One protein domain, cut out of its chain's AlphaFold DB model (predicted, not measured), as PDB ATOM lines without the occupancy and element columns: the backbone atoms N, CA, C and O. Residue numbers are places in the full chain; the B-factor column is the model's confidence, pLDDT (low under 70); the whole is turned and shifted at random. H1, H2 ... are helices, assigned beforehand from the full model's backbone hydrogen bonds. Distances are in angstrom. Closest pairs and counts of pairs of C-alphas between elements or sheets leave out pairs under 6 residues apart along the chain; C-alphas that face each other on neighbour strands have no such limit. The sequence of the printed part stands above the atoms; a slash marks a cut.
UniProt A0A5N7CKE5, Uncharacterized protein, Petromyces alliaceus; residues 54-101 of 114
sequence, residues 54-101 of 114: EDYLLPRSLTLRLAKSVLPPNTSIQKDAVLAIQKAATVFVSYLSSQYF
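AT A GLANCE: This is residues 54 to 101 of the 114 residues of an uncharacterized protein of Petromyces alliaceus (UniProt A0A5N7CKE5). One long helix, H2, makes most of the length, and the shorter helix H1 packs across it at residues 82 to 86. The loop joining them swings out, with residues 69 to 75 sticking out past one end, while residues 92 to 101 stick out at the other. The printed part has 48 residues with two named helices, H1 then H2, and no named strand, and is all helix. It is loose, with a radius of gyration of the C-alphas of 12.3 A, and spans 41 by 21 by 14 A.

IN THESE COORDINATES: H2, residues 79 to 100, is 32.4 A long, from C-alpha 79 at (500.376, 409.441, 435.547) to C-alpha 100 at (514.162, 407.597, 464.845). H1, residues 60 to 69, is 14.1 A long and begins at C-alpha 60 at (507.977, 404.516, 438.303).

HOW THE PARTS SIT: H2 touches H1 with residues 82 to 86 alone; the closest C-alphas, of Leu 64 and Val 82, are 6.6 A apart. Their lines are about perpendicular, at 88 degrees. Every O i to N i+4 pair is within hydrogen-bond range in H1, and 17 of 18 in H2.

THE WHOLE: The C-alphas farthest apart, of Asn 74 and Phe 101, are 40.9 A apart. The printed part has no cut, and the link of 9 residues is short. Residue 101 alone has pLDDT under 70.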
ATOM      1  N   GLU A  54     512.857 415.873 443.564       90.06
ATOM      2  CA  GLU A  54     512.936 415.332 442.205       90.06
ATOM      3  C   GLU A  54     514.201 414.487 441.970       90.06
ATOM      4  O   GLU A  54     514.186 413.600 441.118       90.06
ATOM      5  N   ASP A  55     515.261 414.700 442.755       90.56
ATOM      6  CA  ASP A  55     516.521 413.954 442.634       90.56
ATOM      7  C   ASP A  55     516.433 412.554 443.270       90.56
ATOM      8  O   ASP A  55     517.255 411.679 443.001       90.56
ATOM      9  N   TYR A  56     515.407 412.316 444.095       92.69
ATOM     10  CA  TYR A  56     515.197 411.076 444.847       92.69
ATOM     11  C   TYR A  56     513.908 410.345 444.464       92.69
ATOM     12  O   TYR A  56     513.347 409.597 445.271       92.69
ATOM     13  N   LEU A  57     513.394 410.563 443.253       94.31
ATOM     14  CA  LEU A  57     512.186 409.872 442.815       94.31
ATOM     15  C   LEU A  57     512.432 408.368 442.678       94.31
ATOM     16  O   LEU A  57     513.368 407.908 442.024       94.31
ATOM     17  N   LEU A  58     511.537 407.588 443.281       95.56
ATOM     18  CA  LEU A  58     511.550 406.136 443.156       95.56
ATOM     19  C   LEU A  58     511.240 405.708 441.710       95.56
ATOM     20  O   LEU A  58     510.436 406.358 441.045       95.56
ATOM     21  N   PRO A  59     511.783 404.578 441.219       96.56
ATOM     22  CA  PRO A  59     511.478 404.094 439.878       96.56
ATOM     23  C   PRO A  59     509.973 403.877 439.657       96.56
ATOM     24  O   PRO A  59     509.344 403.047 440.319       96.56
ATOM     25  N   ARG A  60     509.410 404.559 438.650       95.00
ATOM     26  CA  ARG A  60     507.977 404.516 438.303       95.00
ATOM     27  C   ARG A  60     507.406 403.097 438.213       95.00
ATOM     28  O   ARG A  60     506.278 402.869 438.645       95.00
ATOM     29  N   SER A  61     508.148 402.148 437.638       96.81
ATOM     30  CA  SER A  61     507.695 400.759 437.460       96.81
ATOM     31  C   SER A  61     507.491 400.034 438.793       96.81
ATOM     32  O   SER A  61     506.505 399.310 438.953       96.81
ATOM     33  N   LEU A  62     508.388 400.256 439.756       97.19
ATOM     34  CA  LEU A  62     508.295 399.686 441.092       97.19
ATOM     35  C   LEU A  62     507.138 400.325 441.860       97.19
ATOM     36  O   LEU A  62     506.278 399.610 442.371       97.19
ATOM     37  N   THR A  63     507.063 401.660 441.858       96.75
ATOM     38  CA  THR A  63     505.975 402.398 442.509       96.75
ATOM     39  C   THR A  63     504.610 401.981 441.966       96.75
ATOM     40  O   THR A  63     503.693 401.725 442.740       96.75
ATOM     41  N   LEU A  64     504.473 401.842 440.644       96.38
ATOM     42  CA  LEU A  64     503.218 401.427 440.022       96.38
ATOM     43  C   LEU A  64     502.838 399.986 440.385       96.38
ATOM     44  O   LEU A  64     501.669 399.724 440.654       96.38
ATOM     45  N   ARG A  65     503.799 399.053 440.412       95.88
ATOM     46  CA  ARG A  65     503.537 397.665 440.828       95.88
ATOM     47  C   ARG A  65     503.041 397.587 442.270       95.88
ATOM     48  O   ARG A  65     502.060 396.894 442.514       95.88
ATOM     49  N   LEU A  66     503.681 398.312 443.186       97.19
ATOM     50  CA  LEU A  66     503.292 398.359 444.599       97.19
ATOM     51  C   LEU A  66     501.927 399.030 444.795       97.19
ATOM     52  O   LEU A  66     501.084 398.537 445.535       97.19
ATOM     53  N   ALA A  67     501.666 400.130 444.088       95.94
ATOM     54  CA  ALA A  67     500.374 400.802 444.168       95.94
ATOM     55  C   ALA A  67     499.242 399.930 443.601       95.94
ATOM     56  O   ALA A  67     498.151 399.900 444.155       95.94
ATOM     57  N   LYS A  68     499.489 399.174 442.523       96.12
ATOM     58  CA  LYS A  68     498.487 398.262 441.952       96.12
ATOM     59  C   LYS A  68     498.276 396.994 442.775       96.12
ATOM     60  O   LYS A  68     497.188 396.439 442.702       96.12
ATOM     61  N   SER A  69     499.263 396.531 443.549       96.38
ATOM     62  CA  SER A  69     499.101 395.317 444.366       96.38
ATOM     63  C   SER A  69     498.107 395.487 445.513       96.38
ATOM     64  O   SER A  69     497.642 394.494 446.059       96.38
ATOM     65  N   VAL A  70     497.785 396.730 445.874       95.81
ATOM     66  CA  VAL A  70     496.803 397.058 446.917       95.81
ATOM     67  C   VAL A  70     495.460 397.520 446.345       95.81
ATOM     68  O   VAL A  70     494.593 397.958 447.095       95.81
ATOM     69  N   LEU A  71     495.280 397.441 445.025       95.50
ATOM     70  CA  LEU A  71     494.048 397.827 444.347       95.50
ATOM     71  C   LEU A  71     493.365 396.606 443.716       95.50
ATOM     72  O   LEU A  71     494.034 395.627 443.374       95.50
ATOM     73  N   PRO A  72     492.040 396.664 443.515       95.19
ATOM     74  CA  PRO A  72     491.316 395.652 442.758       95.19
ATOM     75  C   PRO A  72     491.876 395.447 441.336       95.19
ATOM     76  O   PRO A  72     492.496 396.349 440.752       95.19
ATOM     77  N   PRO A  73     491.633 394.272 440.725       93.06
ATOM     78  CA  PRO A  73     492.020 394.029 439.342       93.06
ATOM     79  C   PRO A  73     491.357 395.044 438.402       93.06
ATOM     80  O   PRO A  73     490.241 395.502 438.632       93.06
ATOM     81  N   ASN A  74     492.053 395.381 437.314       91.69
ATOM     82  CA  ASN A  74     491.643 396.371 436.307       91.69
ATOM     83  C   ASN A  74     491.591 397.837 436.776       91.69
ATOM     84  O   ASN A  74     491.262 398.710 435.976       91.69
ATOM     85  N   THR A  75     491.981 398.158 438.016       96.06
ATOM     86  CA  THR A  75     492.162 399.560 438.411       96.06
ATOM     87  C   THR A  75     493.371 400.174 437.701       96.06
ATOM     88  O   THR A  75     494.488 399.643 437.722       96.06
ATOM     89  N   SER A  76     493.138 401.319 437.057       94.56
ATOM     90  CA  SER A  76     494.177 402.133 436.430       94.56
ATOM     91  C   SER A  76     494.570 403.288 437.347       94.56
ATOM     92  O   SER A  76     493.721 403.871 438.019       94.56
ATOM     93  N   ILE A  77     495.856 403.633 437.360       95.50
ATOM     94  CA  ILE A  77     496.396 404.749 438.140       95.50
ATOM     95  C   ILE A  77     496.926 405.794 437.163       95.50
ATOM     96  O   ILE A  77     497.731 405.485 436.282       95.50
ATOM     97  N   GLN A  78     496.473 407.036 437.318       97.00
ATOM     98  CA  GLN A  78     496.866 408.137 436.442       97.00
ATOM     99  C   GLN A  78     498.344 408.504 436.613       97.00
ATOM    100  O   GLN A  78     498.922 408.356 437.690       97.00
ATOM    101  N   LYS A  79     498.957 409.044 435.552       95.75
ATOM    102  CA  LYS A  79     500.376 409.441 435.547       95.75
ATOM    103  C   LYS A  79     500.735 410.411 436.680       95.75
ATOM    104  O   LYS A  79     501.791 410.237 437.283       95.75
ATOM    105  N   ASP A  80     499.852 411.359 436.983       96.25
ATOM    106  CA  ASP A  80     500.097 412.410 437.969       96.25
ATOM    107  C   ASP A  80     499.933 411.869 439.390       96.25
ATOM    108  O   ASP A  80     500.693 412.232 440.281       96.25
ATOM    109  N   ALA A  81     499.034 410.899 439.581       97.12
ATOM    110  CA  ALA A  81     498.922 410.165 440.838       97.12
ATOM    111  C   ALA A  81     500.189 409.342 441.116       97.12
ATOM    112  O   ALA A  81     500.711 409.369 442.226       97.12
ATOM    113  N   VAL A  82     500.748 408.664 440.106       96.62
ATOM    114  CA  VAL A  82     502.024 407.943 440.265       96.62
ATOM    115  C   VAL A  82     503.171 408.912 440.569       96.62
ATOM    116  O   VAL A  82     504.045 408.595 441.373       96.62
ATOM    117  N   LEU A  83     503.187 410.101 439.959       96.31
ATOM    118  CA  LEU A  83     504.166 411.145 440.276       96.31
ATOM    119  C   LEU A  83     504.017 411.645 441.720       96.31
ATOM    120  O   LEU A  83     505.010 411.731 442.436       96.31
ATOM    121  N   ALA A  84     502.788 411.898 442.171       97.00
ATOM    122  CA  ALA A  84     502.506 412.313 443.540       97.00
ATOM    123  C   ALA A  84     502.955 411.259 444.562       97.00
ATOM    124  O   ALA A  84     503.589 411.606 445.554       97.00
ATOM    125  N   ILE A  85     502.708 409.972 444.292       97.31
ATOM    126  CA  ILE A  85     503.171 408.871 445.149       97.31
ATOM    127  C   ILE A  85     504.705 408.828 445.203       97.31
ATOM    128  O   ILE A  85     505.259 408.668 446.287       97.31
ATOM    129  N   GLN A  86     505.399 408.996 444.069       97.06
ATOM    130  CA  GLN A  86     506.870 409.025 444.042       97.06
ATOM    131  C   GLN A  86     507.425 410.155 444.927       97.06
ATOM    132  O   GLN A  86     508.300 409.893 445.746       97.06
ATOM    133  N   LYS A  87     506.873 411.374 444.831       95.75
ATOM    134  CA  LYS A  87     507.285 412.513 445.673       95.75
ATOM    135  C   LYS A  87     506.963 412.288 447.153       95.75
ATOM    136  O   LYS A  87     507.800 412.530 448.020       95.75
ATOM    137  N   ALA A  88     505.756 411.802 447.446       95.94
ATOM    138  CA  ALA A  88     505.300 411.551 448.811       95.94
ATOM    139  C   ALA A  88     506.125 410.462 449.510       95.94
ATOM    140  O   ALA A  88     506.418 410.590 450.696       95.94
ATOM    141  N   ALA A  89     506.538 409.419 448.784       96.25
ATOM    142  CA  ALA A  89     507.363 408.348 449.333       96.25
ATOM    143  C   ALA A  89     508.712 408.872 449.855       96.25
ATOM    144  O   ALA A  89     509.121 408.518 450.959       96.25
ATOM    145  N   THR A  90     509.367 409.767 449.113       94.25
ATOM    146  CA  THR A  90     510.633 410.390 449.527       94.25
ATOM    147  C   THR A  90     510.468 411.231 450.798       94.25
ATOM    148  O   THR A  90     511.273 411.129 451.728       94.25
ATOM    149  N   VAL A  91     509.389 412.017 450.886       92.62
ATOM    150  CA  VAL A  91     509.062 412.788 452.097       92.62
ATOM    151  C   VAL A  91     508.765 411.860 453.276       92.62
ATOM    152  O   VAL A  91     509.244 412.106 454.380       92.62
ATOM    153  N   PHE A  92     508.033 410.767 453.051       94.94
ATOM    154  CA  PHE A  92     507.700 409.785 454.081       94.94
ATOM    155  C   PHE A  92     508.946 409.110 454.670       94.94
ATOM    156  O   PHE A  92     509.093 409.054 455.888       94.94
ATOM    157  N   VAL A  93     509.883 408.658 453.830       92.81
ATOM    158  CA  VAL A  93     511.151 408.067 454.292       92.81
ATOM    159  C   VAL A  93     511.974 409.089 455.081       92.81
ATOM    160  O   VAL A  93     512.484 408.771 456.156       92.81
ATOM    161  N   SER A  94     512.045 410.332 454.595       89.19
ATOM    162  CA  SER A  94     512.744 411.421 455.292       89.19
ATOM    163  C   SER A  94     512.117 411.703 456.657       89.19
ATOM    164  O   SER A  94     512.823 411.839 457.655       89.19
ATOM    165  N   TYR A  95     510.786 411.716 456.729       91.38
ATOM    166  CA  TYR A  95     510.060 411.862 457.983       91.38
ATOM    167  C   TYR A  95     510.394 410.731 458.959       91.38
ATOM    168  O   TYR A  95     510.781 411.020 460.087       91.38
ATOM    169  N   LEU A  96     510.340 409.465 458.528       90.88
ATOM    170  CA  LEU A  96     510.718 408.339 459.387       90.88
ATOM    171  C   LEU A  96     512.159 408.478 459.894       90.88
ATOM    172  O   LEU A  96     512.389 408.364 461.094       90.88
ATOM    173  N   SER A  97     513.118 408.803 459.022       88.19
ATOM    174  CA  SER A  97     514.516 408.998 459.438       88.19
ATOM    175  C   SER A  97     514.680 410.092 460.499       88.19
ATOM    176  O   SER A  97     515.473 409.936 461.423       88.19
ATOM    177  N   SER A  98     513.871 411.156 460.429       84.69
ATOM    178  CA  SER A  98     513.858 412.222 461.432       84.69
ATOM    179  C   SER A  98     513.257 411.783 462.769       84.69
ATOM    180  O   SER A  98     513.642 412.335 463.796       84.69
ATOM    181  N   GLN A  99     512.306 410.845 462.776       79.88
ATOM    182  CA  GLN A  99     511.637 410.390 464.000       79.88
ATOM    183  C   GLN A  99     512.500 409.416 464.816       79.88
ATOM    184  O   GLN A  99     512.432 409.419 466.040       79.88
ATOM    185  N   TYR A 100     513.338 408.606 464.164       71.44
ATOM    186  CA  TYR A 100     514.162 407.597 464.845       71.44
ATOM    187  C   TYR A 100     515.568 408.086 465.258       71.44
ATOM    188  O   TYR A 100     516.292 407.340 465.914       71.44
ATOM    189  N   PHE A 101     515.970 409.321 464.922       63.66
ATOM    190  CA  PHE A 101     517.342 409.832 465.122       63.66
ATOM    191  C   PHE A 101     517.486 410.884 466.249       63.66
ATOM    192  O   PHE A 101     518.287 411.808 466.151       63.66
TER     193      PHE A 101